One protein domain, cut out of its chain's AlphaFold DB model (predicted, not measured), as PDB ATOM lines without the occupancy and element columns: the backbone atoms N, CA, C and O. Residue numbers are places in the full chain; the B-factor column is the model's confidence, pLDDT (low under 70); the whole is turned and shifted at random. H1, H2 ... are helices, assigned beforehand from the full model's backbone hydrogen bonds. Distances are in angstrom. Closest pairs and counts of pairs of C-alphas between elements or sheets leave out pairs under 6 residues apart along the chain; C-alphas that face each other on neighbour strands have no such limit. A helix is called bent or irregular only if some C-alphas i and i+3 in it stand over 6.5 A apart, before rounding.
ATOM      1  N   LYS A  60     151.401 123.501  96.407       86.56
ATOM      2  CA  LYS A  60     152.644 122.719  96.492       86.56
ATOM      3  C   LYS A  60     153.427 123.040  97.764       86.56
ATOM      4  O   LYS A  60     153.980 122.131  98.371       86.56
ATOM      5  N   PHE A  61     153.446 124.305  98.178       90.44
ATOM      6  CA  PHE A  61     154.093 124.732  99.413       90.44
ATOM      7  C   PHE A  61     153.404 124.149 100.653       90.44
ATOM      8  O   PHE A  61     154.074 123.549 101.483       90.44
ATOM      9  N   ILE A  62     152.070 124.222 100.740       87.06
ATOM     10  CA  ILE A  62     151.302 123.612 101.841       87.06
ATOM     11  C   ILE A  62     151.560 122.101 101.906       87.06
ATOM     12  O   ILE A  62     151.837 121.569 102.978       87.06
ATOM     13  N   GLN A  63     151.530 121.412 100.761       85.44
ATOM     14  CA  GLN A  63     151.857 119.985 100.685       85.44
ATOM     15  C   GLN A  63     153.278 119.701 101.181       85.44
ATOM     16  O   GLN A  63     153.467 118.786 101.976       85.44
ATOM     17  N   PHE A  64     154.262 120.498 100.761       90.81
ATOM     18  CA  PHE A  64     155.640 120.376 101.232       90.81
ATOM     19  C   PHE A  64     155.747 120.560 102.751       90.81
ATOM     20  O   PHE A  64     156.349 119.721 103.416       90.81
ATOM     21  N   CYS A  65     155.119 121.598 103.315       90.88
ATOM     22  CA  CYS A  65     155.094 121.826 104.761       90.88
ATOM     23  C   CYS A  65     154.485 120.640 105.516       90.88
ATOM     24  O   CYS A  65     155.016 120.233 106.543       90.88
ATOM     25  N   LEU A  66     153.412 120.047 104.995       87.25
ATOM     26  CA  LEU A  66     152.784 118.874 105.605       87.25
ATOM     27  C   LEU A  66     153.674 117.638 105.541       87.25
ATOM     28  O   LEU A  66     153.795 116.942 106.542       87.25
ATOM     29  N   PHE A  67     154.325 117.377 104.406       89.38
ATOM     30  CA  PHE A  67     155.291 116.282 104.298       89.38
ATOM     31  C   PHE A  67     156.482 116.481 105.236       89.38
ATOM     32  O   PHE A  67     156.949 115.520 105.842       89.38
ATOM     33  N   PHE A  68     156.944 117.722 105.394       92.62
ATOM     34  CA  PHE A  68     158.012 118.056 106.327       92.62
ATOM     35  C   PHE A  68     157.592 117.801 107.781       92.62
ATOM     36  O   PHE A  68     158.280 117.071 108.491       92.62
ATOM     37  N   VAL A  69     156.429 118.313 108.202       89.38
ATOM     38  CA  VAL A  69     155.872 118.070 109.547       89.38
ATOM     39  C   VAL A  69     155.642 116.577 109.785       89.38
ATOM     40  O   VAL A  69     156.004 116.070 110.844       89.38
ATOM     41  N   ALA A  70     155.113 115.854 108.795       88.06
ATOM     42  CA  ALA A  70     154.937 114.408 108.864       88.06
ATOM     43  C   ALA A  70     156.272 113.679 109.056       88.06
ATOM     44  O   ALA A  70     156.373 112.799 109.905       88.06
ATOM     45  N   GLY A  71     157.315 114.076 108.320       89.38
ATOM     46  CA  GLY A  71     158.664 113.534 108.481       89.38
ATOM     47  C   GLY A  71     159.232 113.785 109.880       89.38
ATOM     48  O   GLY A  71     159.749 112.860 110.505       89.38
ATOM     49  N   CYS A  72     159.085 115.004 110.408       90.50
ATOM     50  CA  CYS A  72     159.515 115.336 111.767       90.50
ATOM     51  C   CYS A  72     158.773 114.514 112.829       90.50
ATOM     52  O   CYS A  72     159.410 114.000 113.748       90.50
ATOM     53  N   LEU A  73     157.453 114.358 112.690       89.25
ATOM     54  CA  LEU A  73     156.641 113.547 113.597       89.25
ATOM     55  C   LEU A  73     157.011 112.065 113.516       89.25
ATOM     56  O   LEU A  73     157.179 111.439 114.554       89.25
ATOM     57  N   MET A  74     157.231 111.511 112.320       90.31
ATOM     58  CA  MET A  74     157.708 110.129 112.189       90.31
ATOM     59  C   MET A  74     159.056 109.930 112.886       90.31
ATOM     60  O   MET A  74     159.214 108.983 113.648       90.31
ATOM     61  N   ILE A  75     160.016 110.841 112.690       90.06
ATOM     62  CA  ILE A  75     161.321 110.759 113.362       90.06
ATOM     63  C   ILE A  75     161.162 110.842 114.883       90.06
ATOM     64  O   ILE A  75     161.826 110.098 115.602       90.06
ATOM     65  N   ALA A  76     160.295 111.726 115.385       89.62
ATOM     66  CA  ALA A  76     159.998 111.804 116.814       89.62
ATOM     67  C   ALA A  76     159.385 110.492 117.330       89.62
ATOM     68  O   ALA A  76     159.813 109.996 118.368       89.62
ATOM     69  N   ASN A  77     158.476 109.892 116.560       93.31
ATOM     70  CA  ASN A  77     157.710 108.721 116.973       93.31
ATOM     71  C   ASN A  77     158.490 107.412 116.921       93.31
ATOM     72  O   ASN A  77     158.162 106.487 117.650       93.31
ATOM     73  N   ILE A  78     159.548 107.329 116.116       94.81
ATOM     74  CA  ILE A  78     160.407 106.139 116.058       94.81
ATOM     75  C   ILE A  78     161.361 106.076 117.275       94.81
ATOM     76  O   ILE A  78     161.830 104.999 117.646       94.81
ATOM     77  N   LYS A  79     161.651 107.209 117.938       94.00
ATOM     78  CA  LYS A  79     162.654 107.281 119.021       94.00
ATOM     79  C   LYS A  79     162.418 106.314 120.190       94.00
ATOM     80  O   LYS A  79     163.397 105.665 120.567       94.00
ATOM     81  N   PRO A  80     161.205 106.179 120.766       94.88
ATOM     82  CA  PRO A  80     160.968 105.238 121.864       94.88
ATOM     83  C   PRO A  80     161.398 103.813 121.503       94.88
ATOM     84  O   PRO A  80     162.109 103.152 122.255       94.88
ATOM     85  N   TYR A  81     161.061 103.388 120.288       95.25
ATOM     86  CA  TYR A  81     161.324 102.053 119.765       95.25
ATOM     87  C   TYR A  81     162.812 101.793 119.541       95.25
ATOM     88  O   TYR A  81     163.309 100.730 119.905       95.25
ATOM     89  N   ILE A  82     163.545 102.772 118.998       93.56
ATOM     90  CA  ILE A  82     165.008 102.674 118.873       93.56
ATOM     91  C   ILE A  82     165.641 102.507 120.253       93.56
ATOM     92  O   ILE A  82     166.518 101.665 120.420       93.56
ATOM     93  N   ASN A  83     165.200 103.274 121.251       92.38
ATOM     94  CA  ASN A  83     165.781 103.200 122.591       92.38
ATOM     95  C   ASN A  83     165.483 101.872 123.290       92.38
ATOM     96  O   ASN A  83     166.371 101.329 123.944       92.38
ATOM     97  N   ILE A  84     164.298 101.297 123.088       89.25
ATOM     98  CA  ILE A  84     163.989  99.936 123.543       89.25
ATOM     99  C   ILE A  84     164.912  98.918 122.868       89.25
ATOM    100  O   ILE A  84     165.474  98.058 123.543       89.25
ATOM    101  N   SER A  85     165.138  99.036 121.558       90.12
ATOM    102  CA  SER A  85     166.081  98.168 120.849       90.12
ATOM    103  C   SER A  85     167.521  98.323 121.343       90.12
ATOM    104  O   SER A  85     168.228  97.324 121.468       90.12
ATOM    105  N   ILE A  86     167.959  99.549 121.653       89.75
ATOM    106  CA  ILE A  86     169.273  99.804 122.263       89.75
ATOM    107  C   ILE A  86     169.346  99.144 123.640       89.75
ATOM    108  O   ILE A  86     170.338  98.485 123.926       89.75
ATOM    109  N   TRP A  87     168.303  99.270 124.464       88.19
ATOM    110  CA  TRP A  87     168.246  98.676 125.801       88.19
ATOM    111  C   TRP A  87     168.298  97.140 125.768       88.19
ATOM    112  O   TRP A  87     169.077  96.523 126.499       88.19
ATOM    113  N   ILE A  88     167.543  96.510 124.862       85.38
ATOM    114  CA  ILE A  88     167.631  95.062 124.616       85.38
ATOM    115  C   ILE A  88     169.051  94.698 124.158       85.38
ATOM    116  O   ILE A  88     169.648  93.751 124.667       85.38
ATOM    117  N   GLY A  89     169.614  95.473 123.227       84.56
ATOM    118  CA  GLY A  89     170.968  95.274 122.713       84.56
ATOM    119  C   GLY A  89     172.053  95.414 123.785       84.56
ATOM    120  O   GLY A  89     172.996  94.625 123.799       84.56
ATOM    121  N   SER A  90     171.913  96.361 124.716       85.31
ATOM    122  CA  SER A  90     172.856  96.546 125.821       85.31
ATOM    123  C   SER A  90     172.787  95.403 126.827       85.31
ATOM    124  O   SER A  90     173.829  94.956 127.284       85.31
ATOM    125  N   GLY A  91     171.597  94.854 127.098       83.38
ATOM    126  CA  GLY A  91     171.470  93.666 127.950       83.38
ATOM    127  C   GLY A  91     172.159  92.430 127.358       83.38
ATOM    128  O   GLY A  91     172.645  91.571 128.088       83.38
ATOM    129  N   LEU A  92     172.267  92.351 126.026       80.00
ATOM    130  CA  LEU A  92     173.057  91.314 125.354       80.00
ATOM    131  C   LEU A  92     174.568  91.578 125.435       80.00
ATOM    132  O   LEU A  92     175.347  90.627 125.400       80.00
ATOM    133  N   ALA A  93     174.998  92.837 125.562       79.38
ATOM    134  CA  ALA A  93     176.413  93.190 125.683       79.38
ATOM    135  C   ALA A  93     177.048  92.677 126.988       79.38
ATOM    136  O   ALA A  93     178.258  92.453 127.033       79.38
ATOM    137  N   ASP A  94     176.233  92.405 128.010       83.06
ATOM    138  CA  ASP A  94     176.673  91.818 129.279       83.06
ATOM    139  C   ASP A  94     177.022  90.319 129.177       83.06
ATOM    140  O   ASP A  94     177.569  89.730 130.112       83.06
ATOM    141  N   ILE A  95     176.761  89.676 128.034       87.31
ATOM    142  CA  ILE A  95     177.153  88.284 127.798       87.31
ATOM    143  C   ILE A  95     178.688  88.204 127.719       87.31
ATOM    144  O   ILE A  95     179.313  88.847 126.875       87.31
ATOM    145  N   GLN A  96     179.303  87.345 128.545       88.06
ATOM    146  CA  GLN A  96     180.769  87.169 128.646       88.06
ATOM    147  C   GLN A  96     181.470  86.970 127.289       88.06
ATOM    148  O   GLN A  96     182.595  87.424 127.087       88.06
ATOM    149  N   PHE A  97     180.802  86.320 126.335       84.88
ATOM    150  CA  PHE A  97     181.303  86.164 124.970       84.88
ATOM    151  C   PHE A  97     181.470  87.506 124.236       84.88
ATOM    152  O   PHE A  97     182.502  87.730 123.605       84.88
ATOM    153  N   ILE A  98     180.499  88.422 124.343       83.00
ATOM    154  CA  ILE A  98     180.591  89.760 123.734       83.00
ATOM    155  C   ILE A  98     181.702  90.573 124.404       83.00
ATOM    156  O   ILE A  98     182.473  91.240 123.713       83.00
ATOM    157  N   GLN A  99     181.859  90.446 125.723       84.69
ATOM    158  CA  GLN A  99     182.966  91.078 126.445       84.69
ATOM    159  C   GLN A  99     184.333  90.572 125.954       84.69
ATOM    160  O   GLN A  99     185.229  91.378 125.713       84.69
ATOM    161  N   ALA A 100     184.488  89.267 125.710       87.12
ATOM    162  CA  ALA A 100     185.722  88.705 125.154       87.12
ATOM    163  C   ALA A 100     186.024  89.231 123.736       87.12
ATOM    164  O   ALA A 100     187.170  89.557 123.427       87.12
ATOM    165  N   LEU A 101     185.001  89.381 122.887       84.31
ATOM    166  CA  LEU A 101     185.145  89.983 121.555       84.31
ATOM    167  C   LEU A 101     185.491  91.481 121.619       84.31
ATOM    168  O   LEU A 101     186.184  91.997 120.742       84.31
ATOM    169  N   SER A 102     185.064  92.180 122.674       82.19
ATOM    170  CA  SER A 102     185.343  93.609 122.857       82.19
ATOM    171  C   SER A 102     186.819  93.933 123.158       82.19
ATOM    172  O   SER A 102     187.225  95.089 123.093       82.19
ATOM    173  N   ALA A 103     187.665  92.929 123.413       89.88
ATOM    174  CA  ALA A 103     189.100  93.132 123.628       89.88
ATOM    175  C   ALA A 103     189.865  93.570 122.357       89.88
ATOM    176  O   ALA A 103     191.013  94.003 122.452       89.88
ATOM    177  N   PHE A 104     189.256  93.470 121.166       90.25
ATOM    178  CA  PHE A 104     189.880  93.847 119.895       90.25
ATOM    179  C   PHE A 104     189.310  95.178 119.355       90.25
ATOM    180  O   PHE A 104     188.163  95.206 118.899       90.25
ATOM    181  N   PRO A 105     190.078  96.289 119.333       86.19
ATOM    182  CA  PRO A 105     189.538  97.624 119.042       86.19
ATOM    183  C   PRO A 105     188.832  97.789 117.678       86.19
ATOM    184  O   PRO A 105     187.759  98.395 117.641       86.19
ATOM    185  N   PRO A 106     189.332  97.228 116.556       89.75
ATOM    186  CA  PRO A 106     188.596  97.271 115.289       89.75
ATOM    187  C   PRO A 106     187.252  96.529 115.344       89.75
ATOM    188  O   PRO A 106     186.283  96.952 114.714       89.75
ATOM    189  N   LEU A 107     187.177  95.443 116.123       81.44
ATOM    190  CA  LEU A 107     185.943  94.685 116.303       81.44
ATOM    191  C   LEU A 107     184.955  95.456 117.182       81.44
ATOM    192  O   LEU A 107     183.773  95.454 116.870       81.44
ATOM    193  N   VAL A 108     185.415  96.197 118.195       82.50
ATOM    194  CA  VAL A 108     184.561  97.106 118.986       82.50
ATOM    195  C   VAL A 108     183.923  98.175 118.109       82.50
ATOM    196  O   VAL A 108     182.719  98.410 118.216       82.50
ATOM    197  N   TRP A 109     184.694  98.800 117.214       85.94
ATOM    198  CA  TRP A 109     184.151  99.793 116.285       85.94
ATOM    199  C   TRP A 109     183.092  99.171 115.364       85.94
ATOM    200  O   TRP A 109     182.014  99.744 115.189       85.94
ATOM    201  N   LEU A 110     183.357  97.976 114.822       84.94
ATOM    202  CA  LEU A 110     182.404  97.256 113.976       84.94
ATOM    203  C   LEU A 110     181.134  96.877 114.750       84.94
ATOM    204  O   LEU A 110     180.037  97.160 114.283       84.94
ATOM    205  N   LEU A 111     181.278  96.278 115.936       82.19
ATOM    206  CA  LEU A 111     180.170  95.841 116.788       82.19
ATOM    207  C   LEU A 111     179.320  97.020 117.266       82.19
ATOM    208  O   LEU A 111     178.100  96.910 117.282       82.19
ATOM    209  N   THR A 112     179.931  98.162 117.590       81.69
ATOM    210  CA  THR A 112     179.197  99.367 118.012       81.69
ATOM    211  C   THR A 112     178.365  99.947 116.867       81.69
ATOM    212  O   THR A 112     177.177 100.215 117.041       81.69
ATOM    213  N   ASN A 113     178.948 100.103 115.672       87.19
ATOM    214  CA  ASN A 113     178.223 100.645 114.515       87.19
ATOM    215  C   ASN A 113     177.172  99.665 113.977       87.19
ATOM    216  O   ASN A 113     176.054 100.069 113.648       87.19
ATOM    217  N   ALA A 114     177.506  98.373 113.919       86.44
ATOM    218  CA  ALA A 114     176.559  97.326 113.559       86.44
ATOM    219  C   ALA A 114     175.427  97.237 114.590       86.44
ATOM    220  O   ALA A 114     174.268  97.140 114.200       86.44
ATOM    221  N   GLY A 115     175.743  97.352 115.882       85.88
ATOM    222  CA  GLY A 115     174.775  97.363 116.977       85.88
ATOM    223  C   GLY A 115     173.816  98.548 116.895       85.88
ATOM    224  O   GLY A 115     172.607  98.351 116.951       85.88
ATOM    225  N   MET A 116     174.324  99.763 116.665       87.00
ATOM    226  CA  MET A 116     173.484 100.954 116.482       87.00
ATOM    227  C   MET A 116     172.594 100.845 115.238       87.00
ATOM    228  O   MET A 116     171.409 101.169 115.289       87.00
ATOM    229  N   THR A 117     173.138 100.331 114.131       89.38
ATOM    230  CA  THR A 117     172.372 100.106 112.897       89.38
ATOM    231  C   THR A 117     171.287  99.049 113.111       89.38
ATOM    232  O   THR A 117     170.138  99.255 112.725       89.38
ATOM    233  N   ALA A 118     171.616  97.939 113.775       86.50
ATOM    234  CA  ALA A 118     170.663  96.887 114.112       86.50
ATOM    235  C   ALA A 118     169.574  97.393 115.069       86.50
ATOM    236  O   ALA A 118     168.400  97.074 114.878       86.50
ATOM    237  N   ALA A 119     169.929  98.222 116.055       89.50
ATOM    238  CA  ALA A 119     168.972  98.846 116.961       89.50
ATOM    239  C   ALA A 119     168.024  99.796 116.216       89.50
ATOM    240  O   ALA A 119     166.816  99.750 116.431       89.50
ATOM    241  N   PHE A 120     168.544 100.593 115.279       91.81
ATOM    242  CA  PHE A 120     167.719 101.461 114.440       91.81
ATOM    243  C   PHE A 120     166.753 100.660 113.564       91.81
ATOM    244  O   PHE A 120     165.556 100.934 113.548       91.81
ATOM    245  N   VAL A 121     167.261  99.646 112.859       92.56
ATOM    246  CA  VAL A 121     166.461  98.799 111.965       92.56
ATOM    247  C   VAL A 121     165.388  98.043 112.747       92.56
ATOM    248  O   VAL A 121     164.224  98.070 112.364       92.56
ATOM    249  N   SER A 122     165.748  97.411 113.865       90.69
ATOM    250  CA  SER A 122     164.788  96.698 114.718       90.69
ATOM    251  C   SER A 122     163.755  97.636 115.344       90.69
ATOM    252  O   SER A 122     162.572  97.310 115.327       90.69
ATOM    253  N   GLY A 123     164.173  98.809 115.830       93.19
ATOM    254  CA  GLY A 123     163.268  99.821 116.376       93.19
ATOM    255  C   GLY A 123     162.290 100.330 115.318       93.19
ATOM    256  O   GLY A 123     161.091 100.403 115.570       93.19
ATOM    257  N   PHE A 124     162.771 100.585 114.100       94.81
ATOM    258  CA  PHE A 124     161.925 100.944 112.964       94.81
ATOM    259  C   PHE A 124     160.931  99.833 112.601       94.81
ATOM    260  O   PHE A 124     159.759 100.122 112.375       94.81
ATOM    261  N   PHE A 125     161.360  98.566 112.568       95.50
ATOM    262  CA  PHE A 125     160.460  97.440 112.305       95.50
ATOM    263  C   PHE A 125     159.399  97.273 113.393       95.50
ATOM    264  O   PHE A 125     158.239  97.031 113.065       95.50
ATOM    265  N   LEU A 126     159.772  97.419 114.667       94.56
ATOM    266  CA  LEU A 126     158.833  97.343 115.786       94.56
ATOM    267  C   LEU A 126     157.799  98.472 115.717       94.56
ATOM    268  O   LEU A 126     156.603  98.209 115.831       94.56
ATOM    269  N   TRP A 127     158.258  99.700 115.460       96.00
ATOM    270  CA  TRP A 127     157.396 100.857 115.222       96.00
ATOM    271  C   TRP A 127     156.443 100.615 114.049       96.00
ATOM    272  O   TRP A 127     155.232 100.734 114.207       96.00
ATOM    273  N   ALA A 128     156.963 100.205 112.889       95.69
ATOM    274  CA  ALA A 128     156.161  99.965 111.691       95.69
ATOM    275  C   ALA A 128     155.137  98.837 111.888       95.69
ATOM    276  O   ALA A 128     154.041  98.903 111.334       95.69
ATOM    277  N   LEU A 129     155.473  97.815 112.680       96.19
ATOM    278  CA  LEU A 129     154.559  96.730 113.018       96.19
ATOM    279  C   LEU A 129     153.403  97.222 113.894       96.19
ATOM    280  O   LEU A 129     152.251  96.970 113.551       96.19
ATOM    281  N   LEU A 130     153.693  97.921 114.998       96.44
ATOM    282  CA  LEU A 130     152.657  98.421 115.910       96.44
ATOM    283  C   LEU A 130     151.772  99.463 115.229       96.44
ATOM    284  O   LEU A 130     150.558  99.284 115.165       96.44
ATOM    285  N   GLN A 131     152.380 100.466 114.602       95.94
ATOM    286  CA  GLN A 131     151.654 101.499 113.865       95.94
ATOM    287  C   GLN A 131     150.884 100.922 112.675       95.94
ATOM    288  O   GLN A 131     149.779 101.358 112.363       95.94
ATOM    289  N   GLY A 132     151.426  99.890 112.023       95.81
ATOM    290  CA  GLY A 132     150.720  99.138 110.995       95.81
ATOM    291  C   GLY A 132     149.458  98.470 111.539       95.81
ATOM    292  O   GLY A 132     148.397  98.612 110.940       95.81
ATOM    293  N   LEU A 133     149.543  97.784 112.682       97.06
ATOM    294  CA  LEU A 133     148.386  97.151 113.327       97.06
ATOM    295  C   LEU A 133     147.345  98.168 113.809       97.06
ATOM    296  O   LEU A 133     146.150  97.892 113.721       97.06
ATOM    297  N   GLU A 134     147.776  99.336 114.280       96.94
ATOM    298  CA  GLU A 134     146.880 100.417 114.706       96.94
ATOM    299  C   GLU A 134     146.135 101.045 113.529       96.94
ATOM    300  O   GLU A 134     144.915 101.230 113.581       96.94
ATOM    301  N   MET A 135     146.857 101.329 112.444       96.31
ATOM    302  CA  MET A 135     146.317 102.020 111.277       96.31
ATOM    303  C   MET A 135     145.544 101.095 110.337       96.31
ATOM    304  O   MET A 135     144.632 101.556 109.655       96.31
ATOM    305  N   LEU A 136     145.867  99.800 110.272       95.19
ATOM    306  CA  LEU A 136     145.291  98.887 109.282       95.19
ATOM    307  C   LEU A 136     143.751  98.807 109.341       95.19
ATOM    308  O   LEU A 136     143.131  98.962 108.286       95.19
ATOM    309  N   PRO A 137     143.091  98.642 110.508       94.75
ATOM    310  CA  PRO A 137     141.631  98.654 110.560       94.75
ATOM    311  C   PRO A 137     141.037 100.003 110.168       94.75
ATOM    312  O   PRO A 137     140.011 100.030 109.495       94.75
ATOM    313  N   VAL A 138     141.682 101.110 110.561       94.56
ATOM    314  CA  VAL A 138     141.242 102.464 110.194       94.56
ATOM    315  C   VAL A 138     141.261 102.607 108.683       94.56
ATOM    316  O   VAL A 138     140.244 102.944 108.097       94.56
ATOM    317  N   LEU A 139     142.380 102.268 108.040       93.75
ATOM    318  CA  LEU A 139     142.545 102.375 106.592       93.75
ATOM    319  C   LEU A 139     141.505 101.553 105.819       93.75
ATOM    320  O   LEU A 139     140.999 102.030 104.808       93.75
ATOM    321  N   ILE A 140     141.175 100.346 106.293       93.62
ATOM    322  CA  ILE A 140     140.182  99.475 105.650       93.62
ATOM    323  C   ILE A 140     138.756 100.008 105.841       93.62
ATOM    324  O   ILE A 140     137.955  99.947 104.912       93.62
ATOM    325  N   MET A 141     138.418 100.502 107.035       92.88
ATOM    326  CA  MET A 141     137.056 100.951 107.350       92.88
ATOM    327  C   MET A 141     136.743 102.355 106.829       92.88
ATOM    328  O   MET A 141     135.588 102.649 106.529       92.88
ATOM    329  N   ASP A 142     137.755 103.212 106.694       92.88
ATOM    330  CA  ASP A 142     137.595 104.591 106.233       92.88
ATOM    331  C   ASP A 142     137.528 104.736 104.706       92.88
ATOM    332  O   ASP A 142     137.168 105.819 104.227       92.88
ATOM    333  N   ASP A 143     137.905 103.699 103.954       91.12
ATOM    334  CA  ASP A 143     137.882 103.677 102.492       91.12
ATOM    335  C   ASP A 143     136.697 102.836 101.973       91.12
ATOM    336  O   ASP A 143     136.703 101.607 102.105       91.12
ATOM    337  N   PRO A 144     135.680 103.462 101.345       89.88
ATOM    338  CA  PRO A 144     134.553 102.746 100.757       89.88
ATOM    339  C   PRO A 144     134.974 101.691  99.730       89.88
ATOM    340  O   PRO A 144     134.303 100.668  99.607       89.88
ATOM    341  N   GLU A 145     136.064 101.915  98.987       89.62
ATOM    342  CA  GLU A 145     136.552 100.946  98.002       89.62
ATOM    343  C   GLU A 145     137.140  99.715  98.695       89.62
ATOM    344  O   GLU A 145     136.771  98.588  98.353       89.62
ATOM    345  N   ALA A 146     137.978  99.911  99.716       87.56
ATOM    346  CA  ALA A 146     138.498  98.823 100.540       87.56
ATOM    347  C   ALA A 146     137.371  98.035 101.225       87.56
ATOM    348  O   ALA A 146     137.391  96.802 101.213       87.56
ATOM    349  N   LEU A 147     136.354  98.725 101.752       90.62
ATOM    350  CA  LEU A 147     135.182  98.088 102.349       90.62
ATOM    351  C   LEU A 147     134.414  97.247 101.320       90.62
ATOM    352  O   LEU A 147     134.035  96.117 101.613       90.62
ATOM    353  N   LEU A 148     134.214  97.758 100.101       88.75
ATOM    354  CA  LEU A 148     133.562  97.012  99.023       88.75
ATOM    355  C   LEU A 148     134.372  95.785  98.600       88.75
ATOM    356  O   LEU A 148     133.780  94.733  98.366       88.75
ATOM    357  N   VAL A 149     135.702  95.887  98.530       88.88
ATOM    358  CA  VAL A 149     136.585  94.745  98.247       88.88
ATOM    359  C   VAL A 149     136.499  93.710  99.365       88.88
ATOM    360  O   VAL A 149     136.361  92.521  99.083       88.88
ATOM    361  N   LEU A 150     136.512  94.147 100.625       88.38
ATOM    362  CA  LEU A 150     136.360  93.267 101.780       88.38
ATOM    363  C   LEU A 150     134.993  92.574 101.766       88.38
ATOM    364  O   LEU A 150     134.921  91.360 101.915       88.38
ATOM    365  N   MET A 151     133.912  93.315 101.510       89.00
ATOM    366  CA  MET A 151     132.569  92.752 101.363       89.00
ATOM    367  C   MET A 151     132.501  91.771 100.195       89.00
ATOM    368  O   MET A 151     131.951  90.689 100.353       89.00
ATOM    369  N   ALA A 152     133.069  92.107  99.036       89.50
ATOM    370  CA  ALA A 152     133.112  91.214  97.883       89.50
ATOM    371  C   ALA A 152     133.878  89.924  98.202       89.50
ATOM    372  O   ALA A 152     133.406  88.846  97.853       89.50
ATOM    373  N   TRP A 153     135.000  90.017  98.918       88.19
ATOM    374  CA  TRP A 153     135.753  88.859  99.393       88.19
ATOM    375  C   TRP A 153     134.930  88.001 100.365       88.19
ATOM    376  O   TRP A 153     134.846  86.786 100.187       88.19
ATOM    377  N   VAL A 154     134.236  88.627 101.323       88.88
ATOM    378  CA  VAL A 154     133.315  87.939 102.245       88.88
ATOM    379  C   VAL A 154     132.158  87.273 101.485       88.88
ATOM    380  O   VAL A 154     131.819  86.133 101.775       88.88
ATOM    381  N   TYR A 155     131.581  87.927 100.471       86.00
ATOM    382  CA  TYR A 155     130.503  87.362  99.647       86.00
ATOM    383  C   TYR A 155     130.974  86.235  98.720       86.00
ATOM    384  O   TYR A 155     130.219  85.301  98.450       86.00
ATOM    385  N   GLN A 156     132.209  86.308  98.217       87.75
ATOM    386  CA  GLN A 156     132.831  85.237  97.435       87.75
ATOM    387  C   GLN A 156     133.186  84.025  98.300       87.75
ATOM    388  O   GLN A 156     133.339  82.920  97.770       87.75
ATOM    389  N   PHE A 157     133.289  84.207  99.619       88.12
ATOM    390  CA  PHE A 157     133.486  83.122 100.561       88.12
ATOM    391  C   PHE A 157     132.251  82.212 100.560       88.12
ATOM    392  O   PHE A 157     131.230  82.473 101.197       88.12
ATOM    393  N   LYS A 158     132.321  81.134  99.773       88.94
ATOM    394  CA  LYS A 158     131.208  80.204  99.587       88.94
ATOM    395  C   LYS A 158     130.964  79.435 100.880       88.94
ATOM    396  O   LYS A 158     131.619  78.424 101.143       88.94
ATOM    397  N   GLY A 159     129.995  79.909 101.656       89.62
ATOM    398  CA  GLY A 159     129.555  79.233 102.866       89.62
ATOM    399  C   GLY A 159     129.159  77.783 102.583       89.62
ATOM    400  O   GLY A 159     128.552  77.461 101.555       89.62
ATOM    401  N   ILE A 160     129.513  76.886 103.498       93.50
ATOM    402  CA  ILE A 160     129.136  75.479 103.416       93.50
ATOM    403  C   ILE A 160     127.778  75.322 104.098       93.50
ATOM    404  O   ILE A 160     127.655  75.529 105.305       93.50
ATOM    405  N   GLY A 161     126.762  74.941 103.321       95.31
ATOM    406  CA  GLY A 161     125.418  74.681 103.836       95.31
ATOM    407  C   GLY A 161     125.373  73.497 104.808       95.31
ATOM    408  O   GLY A 161     126.114  72.511 104.669       95.31
ATOM    409  N   TYR A 162     124.474  73.591 105.783       96.25
ATOM    410  CA  TYR A 162     124.180  72.514 106.723       96.25
ATOM    411  C   TYR A 162     123.298  71.451 106.060       96.25
ATOM    412  O   TYR A 162     122.402  71.775 105.283       96.25
ATOM    413  N   ARG A 163     123.568  70.177 106.349       96.62
ATOM    414  CA  ARG A 163     122.721  69.041 105.970       96.62
ATOM    415  C   ARG A 163     122.235  68.343 107.232       96.62
ATOM    416  O   ARG A 163     122.973  68.245 108.212       96.62
ATOM    417  N   ASP A 164     121.029  67.790 107.181       97.06
ATOM    418  CA  ASP A 164     120.454  67.065 108.320       97.06
ATOM    419  C   ASP A 164     121.235  65.788 108.659       97.06
ATOM    420  O   ASP A 164     121.263  65.361 109.810       97.06
ATOM    421  N   SER A 165     121.941  65.222 107.675       97.31
ATOM    422  CA  SER A 165     122.829  64.068 107.843       97.31
ATOM    423  C   SER A 165     124.229  64.411 108.373       97.31
ATOM    424  O   SER A 165     125.039  63.504 108.567       97.31
ATOM    425  N   ASP A 166     124.549  65.691 108.599       96.81
ATOM    426  CA  ASP A 166     125.856  66.079 109.125       96.81
ATOM    427  C   ASP A 166     126.014  65.630 110.585       96.81
ATOM    428  O   ASP A 166     125.158  65.883 111.437       96.81
ATOM    429  N   THR A 167     127.169  65.046 110.910       97.75
ATOM    430  CA  THR A 167     127.525  64.762 112.304       97.75
ATOM    431  C   THR A 167     127.669  66.069 113.106       97.75
ATOM    432  O   THR A 167     128.042  67.104 112.540       97.75
ATOM    433  N   PRO A 168     127.446  66.061 114.438       97.69
ATOM    434  CA  PRO A 168     127.587  67.264 115.267       97.69
ATOM    435  C   PRO A 168     128.957  67.949 115.140       97.69
ATOM    436  O   PRO A 168     129.050  69.175 115.176       97.69
ATOM    437  N   LEU A 169     130.024  67.165 114.950       97.25
ATOM    438  CA  LEU A 169     131.375  67.679 114.730       97.25
ATOM    439  C   LEU A 169     131.503  68.407 113.384       97.25
ATOM    440  O   LEU A 169     132.058  69.504 113.332       97.25
ATOM    441  N   LEU A 170     130.964  67.830 112.304       96.31
ATOM    442  CA  LEU A 170     130.992  68.447 110.978       96.31
ATOM    443  C   LEU A 170     130.200  69.760 110.959       96.31
ATOM    444  O   LEU A 170     130.635  70.728 110.340       96.31
ATOM    445  N   ARG A 171     129.084  69.821 111.695       97.44
ATOM    446  CA  ARG A 171     128.301  71.051 111.866       97.44
ATOM    447  C   ARG A 171     129.131  72.170 112.500       97.44
ATOM    448  O   ARG A 171     129.182  73.255 111.934       97.44
ATOM    449  N   LYS A 172     129.855  71.885 113.591       96.69
ATOM    450  CA  LYS A 172     130.764  72.856 114.235       96.69
ATOM    451  C   LYS A 172     131.902  73.308 113.316       96.69
ATOM    452  O   LYS A 172     132.282  74.473 113.339       96.69
ATOM    453  N   LEU A 173     132.457  72.405 112.504       95.56
ATOM    454  CA  LEU A 173     133.508  72.755 111.541       95.56
ATOM    455  C   LEU A 173     132.987  73.676 110.431       95.56
ATOM    456  O   LEU A 173     133.670  74.636 110.082       95.56
ATOM    457  N   LYS A 174     131.781  73.418 109.909       96.88
ATOM    458  CA  LYS A 174     131.123  74.289 108.921       96.88
ATOM    459  C   LYS A 174     130.788  75.656 109.506       96.88
ATOM    460  O   LYS A 174     131.049  76.661 108.859       96.88
ATOM    461  N   GLU A 175     130.256  75.684 110.723       96.31
ATOM    462  CA  GLU A 175     129.967  76.920 111.451       96.31
ATOM    463  C   GLU A 175     131.233  77.760 111.618       96.31
ATOM    464  O   GLU A 175     131.269  78.908 111.183       96.31
ATOM    465  N   ARG A 176     132.310  77.152 112.133       95.50
ATOM    466  CA  ARG A 176     133.600  77.831 112.265       95.50
ATOM    467  C   ARG A 176     134.109  78.332 110.921       95.50
ATOM    468  O   ARG A 176     134.482  79.489 110.834       95.50
ATOM    469  N   PHE A 177     134.091  77.496 109.880       94.38
ATOM    470  CA  PHE A 177     134.533  77.877 108.537       94.38
ATOM    471  C   PHE A 177     133.763  79.086 107.994       94.38
ATOM    472  O   PHE A 177     134.384  80.032 107.520       94.38
ATOM    473  N   ASN A 178     132.433  79.082 108.106       93.31
ATOM    474  CA  ASN A 178     131.577  80.168 107.625       93.31
ATOM    475  C   ASN A 178     131.799  81.479 108.400       93.31
ATOM    476  O   ASN A 178     131.608  82.551 107.832       93.31
ATOM    477  N   ASN A 179     132.234  81.397 109.660       94.56
ATOM    478  CA  ASN A 179     132.515  82.557 110.503       94.56
ATOM    479  C   ASN A 179     133.947  83.101 110.357       94.56
ATOM    480  O   ASN A 179     134.183  84.234 110.767       94.56
ATOM    481  N   ILE A 180     134.886  82.364 109.735       94.38
ATOM    482  CA  ILE A 180     136.293  82.794 109.568       94.38
ATOM    483  C   ILE A 180     136.410  84.238 109.047       94.38
ATOM    484  O   ILE A 180     137.144  85.010 109.664       94.38
ATOM    485  N   PRO A 181     135.722  84.658 107.964       90.75
ATOM    486  CA  PRO A 181     135.895  86.010 107.427       90.75
ATOM    487  C   PRO A 181     135.504  87.107 108.423       90.75
ATOM    488  O   PRO A 181     136.182  88.129 108.515       90.75
ATOM    489  N   LEU A 182     134.431  86.880 109.187       91.38
ATOM    490  CA  LEU A 182     133.959  87.819 110.200       91.38
ATOM    491  C   LEU A 182     134.898  87.834 111.411       91.38
ATOM    492  O   LEU A 182     135.320  88.906 111.845       91.38
ATOM    493  N   GLU A 183     135.303  86.653 111.887       94.69
ATOM    494  CA  GLU A 183     136.273  86.506 112.977       94.69
ATOM    495  C   GLU A 183     137.585  87.232 112.652       94.69
ATOM    496  O   GLU A 183     138.159  87.875 113.523       94.69
ATOM    497  N   TRP A 184     138.067  87.184 111.406       93.12
ATOM    498  CA  TRP A 184     139.286  87.893 111.002       93.12
ATOM    499  C   TRP A 184     139.172  89.410 111.180       93.12
ATOM    500  O   TRP A 184     140.115  90.028 111.671       93.12
ATOM    501  N   ILE A 185     138.030  90.008 110.831       92.44
ATOM    502  CA  ILE A 185     137.787  91.449 111.004       92.44
ATOM    503  C   ILE A 185     137.736  91.806 112.495       92.44
ATOM    504  O   ILE A 185     138.349  92.785 112.923       92.44
ATOM    505  N   GLU A 186     137.061  90.990 113.306       94.94
ATOM    506  CA  GLU A 186     137.022  91.171 114.761       94.94
ATOM    507  C   GLU A 186     138.417  91.038 115.387       94.94
ATOM    508  O   GLU A 186     138.810  91.853 116.225       94.94
ATOM    509  N   LYS A 187     139.210  90.054 114.947       95.06
ATOM    510  CA  LYS A 187     140.599  89.873 115.390       95.06
ATOM    511  C   LYS A 187     141.506  91.009 114.949       95.06
ATOM    512  O   LYS A 187     142.406  91.359 115.706       95.06
ATOM    513  N   LEU A 188     141.259  91.618 113.793       94.75
ATOM    514  CA  LEU A 188     141.979  92.804 113.338       94.75
ATOM    515  C   LEU A 188     141.738  93.995 114.284       94.75
ATOM    516  O   LEU A 188     142.684  94.669 114.684       94.75
ATOM    517  N   GLN A 189     140.487  94.212 114.703       96.00
ATOM    518  CA  GLN A 189     140.151  95.241 115.693       96.00
ATOM    519  C   GLN A 189     140.751  94.936 117.067       96.00
ATOM    520  O   GLN A 189     141.325  95.817 117.706       96.00
ATOM    521  N   GLN A 190     140.696  93.673 117.497       97.19
ATOM    522  CA  GLN A 190     141.345  93.240 118.732       97.19
ATOM    523  C   GLN A 190     142.864  93.473 118.681       97.19
ATOM    524  O   GLN A 190     143.443  93.959 119.652       97.19
ATOM    525  N   ALA A 191     143.509  93.160 117.553       96.25
ATOM    526  CA  ALA A 191     144.934  93.385 117.347       96.25
ATOM    527  C   ALA A 191     145.289  94.876 117.420       96.25
ATOM    528  O   ALA A 191     146.283  95.211 118.054       96.25
ATOM    529  N   ARG A 192     144.449  95.766 116.875       97.00
ATOM    530  CA  ARG A 192     144.596  97.221 117.038       97.00
ATOM    531  C   ARG A 192     144.515  97.656 118.495       97.00
ATOM    532  O   ARG A 192     145.361  98.423 118.937       97.00
ATOM    533  N   SER A 193     143.546  97.160 119.264       97.62
ATOM    534  CA  SER A 193     143.463  97.485 120.696       97.62
ATOM    535  C   SER A 193     144.701  97.016 121.462       97.62
ATOM    536  O   SER A 193     145.220  97.752 122.295       97.62
ATOM    537  N   ILE A 194     145.195  95.809 121.166       97.56
ATOM    538  CA  ILE A 194     146.428  95.287 121.770       97.56
ATOM    539  C   ILE A 194     147.632  96.140 121.356       97.56
ATOM    540  O   ILE A 194     148.455  96.457 122.210       97.56
ATOM    541  N   ALA A 195     147.721  96.535 120.083       97.62
ATOM    542  CA  ALA A 195     148.795  97.378 119.577       97.62
ATOM    543  C   ALA A 195     148.840  98.726 120.310       97.62
ATOM    544  O   ALA A 195     149.892  99.036 120.853       97.62
ATOM    545  N   TYR A 196     147.702  99.411 120.493       97.75
ATOM    546  CA  TYR A 196     147.652 100.650 121.282       97.75
ATOM    547  C   TYR A 196     148.071 100.465 122.739       97.75
ATOM    548  O   TYR A 196     148.697 101.348 123.316       97.75
ATOM    549  N   VAL A 197     147.704  99.345 123.371       98.06
ATOM    550  CA  VAL A 197     148.130  99.069 124.753       98.06
ATOM    551  C   VAL A 197     149.642  98.878 124.810       98.06
ATOM    552  O   VAL A 197     150.293  99.431 125.694       98.06
ATOM    553  N   LEU A 198     150.210  98.119 123.869       96.88
ATOM    554  CA  LEU A 198     151.655  97.940 123.776       96.88
ATOM    555  C   LEU A 198     152.349  99.271 123.484       96.88
ATOM    556  O   LEU A 198     153.285  99.617 124.194       96.88
ATOM    557  N   ASP A 199     151.864 100.044 122.515       96.88
ATOM    558  CA  ASP A 199     152.421 101.346 122.169       96.88
ATOM    559  C   ASP A 199     152.360 102.321 123.349       96.88
ATOM    560  O   ASP A 199     153.358 102.959 123.668       96.88
ATOM    561  N   ALA A 200     151.250 102.350 124.094       96.81
ATOM    562  CA  ALA A 200     151.142 103.126 125.327       96.81
ATOM    563  C   ALA A 200     152.219 102.731 126.342       96.81
ATOM    564  O   ALA A 200     152.898 103.596 126.894       96.81
ATOM    565  N   VAL A 201     152.412 101.431 126.582       96.50
ATOM    566  CA  VAL A 201     153.435 100.942 127.518       96.50
ATOM    567  C   VAL A 201     154.838 101.361 127.070       96.50
ATOM    568  O   VAL A 201     155.620 101.826 127.898       96.50
ATOM    569  N   LEU A 202     155.158 101.244 125.779       95.19
ATOM    570  CA  LEU A 202     156.467 101.630 125.243       95.19
ATOM    571  C   LEU A 202     156.673 103.152 125.285       95.19
ATOM    572  O   LEU A 202     157.729 103.619 125.714       95.19
ATOM    573  N   CYS A 203     155.663 103.926 124.889       95.88
ATOM    574  CA  CYS A 203     155.710 105.383 124.860       95.88
ATOM    575  C   CYS A 203     155.793 105.983 126.262       95.88
ATOM    576  O   CYS A 203     156.663 106.814 126.493       95.88
ATOM    577  N   PHE A 204     154.961 105.547 127.212       96.19
ATOM    578  CA  PHE A 204     155.062 106.013 128.599       96.19
ATOM    579  C   PHE A 204     156.330 105.496 129.277       96.19
ATOM    580  O   PHE A 204     156.956 106.246 130.022       96.19
ATOM    581  N   GLY A 205     156.766 104.271 128.962       94.94
ATOM    582  CA  GLY A 205     158.049 103.738 129.421       94.94
ATOM    583  C   GLY A 205     159.234 104.615 129.006       94.94
ATOM    584  O   GLY A 205     160.171 104.798 129.780       94.94
ATOM    585  N   PHE A 206     159.175 105.193 127.803       95.38
ATOM    586  CA  PHE A 206     160.192 106.108 127.294       95.38
ATOM    587  C   PHE A 206     160.018 107.560 127.779       95.38
ATOM    588  O   PHE A 206     161.002 108.225 128.095       95.38
ATOM    589  N   TYR A 207     158.779 108.045 127.840       96.25
ATOM    590  CA  TYR A 207     158.393 109.377 128.302       96.25
ATOM    591  C   TYR A 207     157.706 109.266 129.672       96.25
ATOM    592  O   TYR A 207     156.470 109.271 129.745       96.25
ATOM    593  N   PRO A 208     158.471 109.155 130.774       96.88
ATOM    594  CA  PRO A 208     157.888 108.936 132.086       96.88
ATOM    595  C   PRO A 208     156.967 110.108 132.457       96.88
ATOM    596  O   PRO A 208     157.393 111.265 132.396       96.88
ATOM    597  N   PRO A 209     155.720 109.841 132.888       97.56
ATOM    598  CA  PRO A 209     154.749 110.894 133.177       97.56
ATOM    599  C   PRO A 209     155.033 111.640 134.491       97.56
ATOM    600  O   PRO A 209     154.304 112.567 134.831       97.56
ATOM    601  N   ILE A 210     156.059 111.227 135.242       97.69
ATOM    602  CA  ILE A 210     156.411 111.754 136.564       97.69
ATOM    603  C   ILE A 210     157.745 112.492 136.476       97.69
ATOM    604  O   ILE A 210     158.727 111.966 135.941       97.69
ATOM    605  N   VAL A 211     157.797 113.693 137.050       97.00
ATOM    606  CA  VAL A 211     159.011 114.506 137.146       97.00
ATOM    607  C   VAL A 211     160.062 113.754 137.959       97.00
ATOM    608  O   VAL A 211     159.852 113.417 139.123       97.00
ATOM    609  N   GLY A 212     161.224 113.506 137.356       94.81
ATOM    610  CA  GLY A 212     162.285 112.688 137.953       94.81
ATOM    611  C   GLY A 212     162.178 111.190 137.651       94.81
ATOM    612  O   GLY A 212     162.977 110.422 138.178       94.81
ATOM    613  N   GLY A 213     161.245 110.777 136.789       95.44
ATOM    614  CA  GLY A 213     161.168 109.419 136.257       95.44
ATOM    615  C   GLY A 213     160.466 108.412 137.170       95.44
ATOM    616  O   GLY A 213     159.809 108.759 138.154       95.44
ATOM    617  N   TYR A 214     160.608 107.131 136.826       94.81
ATOM    618  CA  TYR A 214     159.941 106.033 137.529       94.81
ATOM    619  C   TYR A 214     160.478 105.767 138.942       94.81
ATOM    620  O   TYR A 214     159.751 105.203 139.757       94.81
ATOM    621  N   ASP A 215     161.677 106.244 139.284       95.75
ATOM    622  CA  ASP A 215     162.235 106.131 140.642       95.75
ATOM    623  C   ASP A 215     161.369 106.847 141.691       95.75
ATOM    624  O   ASP A 215     161.330 106.466 142.861       95.75
ATOM    625  N   ARG A 216     160.624 107.878 141.269       94.94
ATOM    626  CA  ARG A 216     159.695 108.630 142.126       94.94
ATOM    627  C   ARG A 216     158.259 108.115 142.078       94.94
ATOM    628  O   ARG A 216     157.412 108.649 142.794       94.94
ATOM    629  N   LEU A 217     157.977 107.059 141.308       94.81
ATOM    630  CA  LEU A 217     156.631 106.495 141.179       94.81
ATOM    631  C   LEU A 217     156.060 106.074 142.538       94.81
ATOM    632  O   LEU A 217     154.900 106.350 142.820       94.81
ATOM    633  N   GLY A 218     156.874 105.471 143.410       95.19
ATOM    634  CA  GLY A 218     156.429 105.067 144.747       95.19
ATOM    635  C   GLY A 218     155.969 106.247 145.610       95.19
ATOM    636  O   GLY A 218     154.934 106.161 146.263       95.19
ATOM    637  N   VAL A 219     156.696 107.368 145.566       94.88
ATOM    638  CA  VAL A 219     156.322 108.595 146.291       94.88
ATOM    639  C   VAL A 219     155.044 109.193 145.704       94.88
ATOM    640  O   VAL A 219     154.121 109.515 146.452       94.88
ATOM    641  N   PHE A 220     154.955 109.261 144.374       96.00
ATOM    642  CA  PHE A 220     153.779 109.767 143.667       96.00
ATOM    643  C   PHE A 220     152.508 108.960 143.977       96.00
ATOM    644  O   PHE A 220     151.444 109.540 144.168       96.00
ATOM    645  N   LEU A 221     152.605 107.630 144.081       96.50
ATOM    646  CA  LEU A 221     151.461 106.772 144.413       96.50
ATOM    647  C   LEU A 221     150.940 106.988 145.843       96.50
ATOM    648  O   LEU A 221     149.759 106.758 146.097       96.50
ATOM    649  N   VAL A 222     151.796 107.424 146.772       97.75
ATOM    650  CA  VAL A 222     151.416 107.690 148.170       97.75
ATOM    651  C   VAL A 222     150.828 109.092 148.337       97.75
ATOM    652  O   VAL A 222     149.865 109.267 149.082       97.75
ATOM    653  N   ALA A 223     151.389 110.087 147.652       97.12
ATOM    654  CA  ALA A 223     150.964 111.480 147.743       97.12
ATOM    655  C   ALA A 223     150.963 112.134 146.349       97.12
ATOM    656  O   ALA A 223     151.890 112.877 146.023       97.12
ATOM    657  N   PRO A 224     149.947 111.866 145.509       96.19
ATOM    658  CA  PRO A 224     149.916 112.386 144.148       96.19
ATOM    659  C   PRO A 224     149.724 113.905 144.159       96.19
ATOM    660  O   PRO A 224     148.752 114.415 144.722       96.19
ATOM    661  N   SER A 225     150.626 114.631 143.498       96.81
ATOM    662  CA  SER A 225     150.503 116.073 143.288       96.81
ATOM    663  C   SER A 225     150.558 116.427 141.801       96.81
ATOM    664  O   SER A 225     151.235 115.777 141.007       96.81
ATOM    665  N   TRP A 226     149.857 117.495 141.408       96.88
ATOM    666  CA  TRP A 226     149.885 117.995 140.028       96.88
ATOM    667  C   TRP A 226     151.264 118.512 139.604       96.88
ATOM    668  O   TRP A 226     151.554 118.543 138.413       96.88
ATOM    669  N   GLN A 227     152.104 118.917 140.560       96.81
ATOM    670  CA  GLN A 227     153.458 119.406 140.290       96.81
ATOM    671  C   GLN A 227     154.435 118.265 139.985       96.81
ATOM    672  O   GLN A 227     155.460 118.498 139.350       96.81
ATOM    673  N   ASP A 228     154.104 117.039 140.397       96.62
ATOM    674  CA  ASP A 228     154.905 115.849 140.112       96.62
ATOM    675  C   ASP A 228     154.627 115.269 138.719       96.62
ATOM    676  O   ASP A 228     155.350 114.377 138.284       96.62
ATOM    677  N   LEU A 229     153.603 115.759 138.006       97.75
ATOM    678  CA  LEU A 229     153.300 115.328 136.644       97.75
ATOM    679  C   LEU A 229     154.128 116.107 135.622       97.75
ATOM    680  O   LEU A 229     154.033 117.331 135.510       97.75
ATOM    681  N   ASP A 230     154.881 115.378 134.805       97.88
ATOM    682  CA  ASP A 230     155.583 115.942 133.661       97.88
ATOM    683  C   ASP A 230     154.620 116.023 132.467       97.88
ATOM    684  O   ASP A 230     154.513 115.114 131.639       97.88
ATOM    685  N   LEU A 231     153.878 117.132 132.396       97.44
ATOM    686  CA  LEU A 231     152.915 117.380 131.319       97.44
ATOM    687  C   LEU A 231     153.569 117.376 129.933       97.44
ATOM    688  O   LEU A 231     152.900 117.047 128.954       97.44
ATOM    689  N   TYR A 232     154.858 117.721 129.838       96.88
ATOM    690  CA  TYR A 232     155.586 117.670 128.577       96.88
ATOM    691  C   TYR A 232     155.777 116.221 128.122       96.88
ATOM    692  O   TYR A 232     155.438 115.906 126.983       96.88
ATOM    693  N   ASN A 233     156.229 115.328 129.007       96.69
ATOM    694  CA  ASN A 233     156.372 113.905 128.680       96.69
ATOM    695  C   ASN A 233     155.025 113.241 128.389       96.69
ATOM    696  O   ASN A 233     154.927 112.460 127.448       96.69
ATOM    697  N   ILE A 234     153.972 113.588 129.136       97.50
ATOM    698  CA  ILE A 234     152.617 113.087 128.863       97.50
ATOM    699  C   ILE A 234     152.158 113.530 127.469       97.50
ATOM    700  O   ILE A 234     151.695 112.707 126.679       97.50
ATOM    701  N   ALA A 235     152.311 114.816 127.139       96.75
ATOM    702  CA  ALA A 235     151.948 115.332 125.825       96.75
ATOM    703  C   ALA A 235     152.798 114.707 124.709       96.75
ATOM    704  O   ALA A 235     152.258 114.382 123.657       96.75
ATOM    705  N   ALA A 236     154.098 114.499 124.940       95.31
ATOM    706  CA  ALA A 236     154.992 113.833 124.001       95.31
ATOM    707  C   ALA A 236     154.582 112.371 123.771       95.31
ATOM    708  O   ALA A 236     154.463 111.965 122.620       95.31
ATOM    709  N   ALA A 237     154.274 111.615 124.830       96.06
ATOM    710  CA  ALA A 237     153.794 110.237 124.728       96.06
ATOM    711  C   ALA A 237     152.498 110.153 123.912       96.06
ATOM    712  O   ALA A 237     152.420 109.390 122.954       96.06
ATOM    713  N   ILE A 238     151.506 110.991 124.234       95.81
ATOM    714  CA  ILE A 238     150.224 111.038 123.515       95.81
ATOM    715  C   ILE A 238     150.434 111.453 122.054       95.81
ATOM    716  O   ILE A 238     149.886 110.829 121.146       95.81
ATOM    717  N   ALA A 239     151.239 112.489 121.804       94.44
ATOM    718  CA  ALA A 239     151.563 112.929 120.450       94.44
ATOM    719  C   ALA A 239     152.288 111.833 119.658       94.44
ATOM    720  O   ALA A 239     152.094 111.731 118.445       94.44
ATOM    721  N   THR A 240     153.085 111.002 120.329       94.12
ATOM    722  CA  THR A 240     153.760 109.882 119.689       94.12
ATOM    723  C   THR A 240     152.824 108.743 119.335       94.12
ATOM    724  O   THR A 240     152.861 108.297 118.188       94.12
ATOM    725  N   MET A 241     151.929 108.373 120.248       95.06
ATOM    726  CA  MET A 241     150.935 107.329 120.004       95.06
ATOM    727  C   MET A 241     149.977 107.697 118.864       95.06
ATOM    728  O   MET A 241     149.746 106.918 117.948       95.06
ATOM    729  N   PHE A 242     149.436 108.919 118.873       95.62
ATOM    730  CA  PHE A 242     148.388 109.323 117.922       95.62
ATOM    731  C   PHE A 242     148.905 110.133 116.728       95.62
ATOM    732  O   PHE A 242     148.126 110.531 115.859       95.62
ATOM    733  N   GLY A 243     150.210 110.403 116.653       92.50
ATOM    734  CA  GLY A 243     150.774 111.306 115.650       92.50
ATOM    735  C   GLY A 243     150.520 110.852 114.212       92.50
ATOM    736  O   GLY A 243     150.180 111.675 113.362       92.50
ATOM    737  N   LEU A 244     150.628 109.548 113.933       93.00
ATOM    738  CA  LEU A 244     150.348 109.004 112.599       93.00
ATOM    739  C   LEU A 244     148.859 109.053 112.238       93.00
ATOM    740  O   LEU A 244     148.521 109.384 111.100       93.00
ATOM    741  N   GLU A 245     147.974 108.794 113.195       94.31
ATOM    742  CA  GLU A 245     146.525 108.861 112.991       94.31
ATOM    743  C   GLU A 245     146.068 110.306 112.725       94.31
ATOM    744  O   GLU A 245     145.330 110.571 111.773       94.31
ATOM    745  N   VAL A 246     146.600 111.276 113.478       92.88
ATOM    746  CA  VAL A 246     146.370 112.710 113.231       92.88
ATOM    747  C   VAL A 246     146.862 113.106 111.838       92.88
ATOM    748  O   VAL A 246     146.134 113.767 111.092       92.88
ATOM    749  N   LEU A 247     148.067 112.681 111.448       91.25
ATOM    750  CA  LEU A 247     148.603 112.939 110.110       91.25
ATOM    751  C   LEU A 247     147.713 112.349 109.012       91.25
ATOM    752  O   LEU A 247     147.448 113.018 108.009       91.25
ATOM    753  N   TYR A 248     147.220 111.126 109.209       93.25
ATOM    754  CA  TYR A 248     146.289 110.483 108.293       93.25
ATOM    755  C   TYR A 248     145.007 111.310 108.129       93.25
ATOM    756  O   TYR A 248     144.680 111.695 107.001       93.25
ATOM    757  N   TYR A 249     144.333 111.676 109.223       93.94
ATOM    758  CA  TYR A 249     143.088 112.447 109.164       93.94
ATOM    759  C   TYR A 249     143.272 113.845 108.571       93.94
ATOM    760  O   TYR A 249     142.469 114.268 107.736       93.94
ATOM    761  N   VAL A 250     144.357 114.542 108.918       90.69
ATOM    762  CA  VAL A 250     144.696 115.840 108.314       90.69
ATOM    763  C   VAL A 250     144.916 115.686 106.809       90.69
ATOM    764  O   VAL A 250     144.368 116.457 106.018       90.69
ATOM    765  N   SER A 251     145.658 114.659 106.380       89.12
ATOM    766  CA  SER A 251     145.893 114.401 104.956       89.12
ATOM    767  C   SER A 251     144.595 114.094 104.194       89.12
ATOM    768  O   SER A 251     144.407 114.581 103.075       89.12
ATOM    769  N   LYS A 252     143.673 113.348 104.814       90.12
ATOM    770  CA  LYS A 252     142.351 113.018 104.270       90.12
ATOM    771  C   LYS A 252     141.487 114.272 104.134       90.12
ATOM    772  O   LYS A 252     140.964 114.532 103.051       90.12
ATOM    773  N   LEU A 253     141.406 115.091 105.185       91.81
ATOM    774  CA  LEU A 253     140.661 116.355 105.186       91.81
ATOM    775  C   LEU A 253     141.137 117.294 104.073       91.81
ATOM    776  O   LEU A 253     140.328 117.862 103.340       91.81
ATOM    777  N   LEU A 254     142.451 117.410 103.894       89.12
ATOM    778  CA  LEU A 254     143.034 118.246 102.848       89.12
ATOM    779  C   LEU A 254     142.711 117.748 101.440       89.12
ATOM    780  O   LEU A 254     142.447 118.560 100.555       89.12
ATOM    781  N   ARG A 255     142.714 116.429 101.215       88.69
ATOM    782  CA  ARG A 255     142.305 115.852  99.923       88.69
ATOM    783  C   ARG A 255     140.849 116.181  99.609       88.69
ATOM    784  O   ARG A 255     140.579 116.642  98.503       88.69
ATOM    785  N   MET A 256     139.954 116.024 100.585       89.88
ATOM    786  CA  MET A 256     138.539 116.372 100.429       89.88
ATOM    787  C   MET A 256     138.356 117.867 100.147       89.88
ATOM    788  O   MET A 256     137.684 118.234  99.188       89.88
ATOM    789  N   ALA A 257     139.030 118.741 100.899       89.25
ATOM    790  CA  ALA A 257     138.978 120.184 100.664       89.25
ATOM    791  C   ALA A 257     139.460 120.560  99.249       89.25
ATOM    792  O   ALA A 257     138.846 121.389  98.578       89.25
ATOM    793  N   MET A 258     140.533 119.927  98.760       87.44
ATOM    794  CA  MET A 258     141.022 120.142  97.395       87.44
ATOM    795  C   MET A 258     140.031 119.671  96.323       87.44
ATOM    796  O   MET A 258     139.926 120.330  95.288       87.44
ATOM    797  N   GLN A 259     139.316 118.566  96.553       89.38
ATOM    798  CA  GLN A 259     138.278 118.072  95.641       89.38
ATOM    799  C   GLN A 259     137.086 119.033  95.589       89.38
ATOM    800  O   GLN A 259     136.740 119.497  94.507       89.38
ATOM    801  N   VAL A 260     136.554 119.438  96.747       91.56
ATOM    802  CA  VAL A 260     135.429 120.385  96.837       91.56
ATOM    803  C   VAL A 260     135.767 121.720  96.170       91.56
ATOM    804  O   VAL A 260     134.983 122.239  95.379       91.56
ATOM    805  N   MET A 261     136.962 122.267  96.421       86.50
ATOM    806  CA  MET A 261     137.406 123.497  95.753       86.50
ATOM    807  C   MET A 261     137.543 123.324  94.234       86.50
ATOM    808  O   MET A 261     137.309 124.272  93.487       86.50
ATOM    809  N   SER A 262     137.933 122.134  93.767       86.38
ATOM    810  CA  SER A 262     138.015 121.836  92.336       86.38
ATOM    811  C   SER A 262     136.630 121.794  91.692       86.38
ATOM    812  O   SER A 262     136.452 122.363  90.620       86.38
ATOM    813  N   GLU A 263     135.654 121.162  92.344       88.94
ATOM    814  CA  GLU A 263     134.277 121.040  91.851       88.94
ATOM    815  C   GLU A 263     133.545 122.384  91.841       88.94
ATOM    816  O   GLU A 263     132.954 122.752  90.826       88.94
ATOM    817  N   ALA A 264     133.651 123.165  92.921       86.94
ATOM    818  CA  ALA A 264     133.069 124.507  92.995       86.94
ATOM    819  C   ALA A 264     133.620 125.426  91.891       86.94
ATOM    820  O   ALA A 264     132.906 126.253  91.327       86.94
ATOM    821  N   HIS A 265     134.898 125.261  91.542       79.38
ATOM    822  CA  HIS A 265     135.496 126.006  90.444       79.38
ATOM    823  C   HIS A 265     134.970 125.562  89.073       79.38
ATOM    824  O   HIS A 265     134.763 126.419  88.219       79.38
ATOM    825  N   SER A 266     134.731 124.262  88.874       86.81
ATOM    826  CA  SER A 266     134.107 123.738  87.653       86.81
ATOM    827  C   SER A 266     132.653 124.193  87.494       86.81
ATOM    828  O   SER A 266     132.239 124.468  86.376       86.81
TER     829      SER A 266
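Overview. This is residues 60 to 266 of the 270 residues of an uncharacterized protein of Alkalinema sp. CACIAM 70d (UniProt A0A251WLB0). A loose, branching frame of long helices: the kinked H3 and the long arm H5b cross in the middle, H1b packs on H3 and H7a packs on H5b. From there limbs run out: H1a and H7b to the same side, nearly in line with each other at 11 degrees though their chain directions are opposite, H2 near one end of H3, H4 and H5a at the other end of the frame, and H6 off the body; residues 255 to 266 of H7 stick out. The printed part has 207 residues with seven named helices, H1 to H7 in order, and no named strand: the class is all helix. It is loose, with a radius of gyration of the C-alphas of 24.5 A, and spans 72 by 62 by 50 A.

Along the chain. H1, residues 60 to 93, starts at C-alpha 60 (152.644, 122.719, 96.492); by its hydrogen bonds it was assigned as one helix, but it is bent, C-alphas 77 and 80 being 6.8 A apart, into H1a, 60 to 77, 25.3 A, and H1b, 80 to 93, 20.0 A. H2 is residues 96 to 101. H3, residues 105 to 142, 54.0 A, has a kink of 38 degrees near residue 134 and is only just irregular, C-alphas 134 and 137 being 6.9 A apart. H4 is residues 144 to 156, 17.9 A. H5, residues 168 to 206, likewise assigned as one helix, is bent, C-alphas 178 and 181 being 7.3 A apart, into H5a, 168 to 178, 15.5 A, and H5b, 181 to 206, 37.3 A. H6, residues 214 to 222, is irregular, C-alphas 215 and 218 being 7.2 A apart. H7, residues 231 to 266, also assigned as one helix, is bent, C-alphas 241 and 244 being 7.6 A apart, into H7a, 231 to 241, 15.3 A, and H7b, 244 to 266, 33.2 A, ending at C-alpha 266 (134.107, 123.738, 87.653).

Arrangement. H3, with residues 130 to 137 alone, touches H5b at a steep tilt of 46 degrees, opposite ways; their closest C-alphas, Glu 134 and Arg 192, are 4.6 A apart. H3 touches H1b with residues 115 to 127 alone, closest C-alphas Ile 82 and Gly 123 at 4.2 A. H5b touches H7a at a shallow tilt of 30 degrees, closest C-alphas Cys 203 and Ala 237 at 5.2 A. H1a and H7b only just touch, with 3 pairs of C-alphas within 8 A, closest Ala 70 and Leu 247 at 6.6 A. H3 and H4 touch only at the corner, only just, with 3 pairs of C-alphas within 8 A, closest Ile 140 and Ala 146 at 5.4 A. H2 is close to H3 but not clearly touching, closest C-alphas Leu 101 and Leu 107 at 7.1 A. H5a and H6 touch no helix. Each O i to N i+4 pair is within hydrogen-bond range in H1a, H1b, H2, H4, H5a, H7a and H7b; the counts are 32 of 34 in H3, 21 of 22 in H5b and 3 of 5 in H6.

Size, cuts and confidence. The C-alphas farthest apart, Pro 105 and Asp 164, are 76.3 A apart. The link H4 to H5 is long, 11 residues. The printed part has no cut, and no printed residue is under 70 in pLDDT.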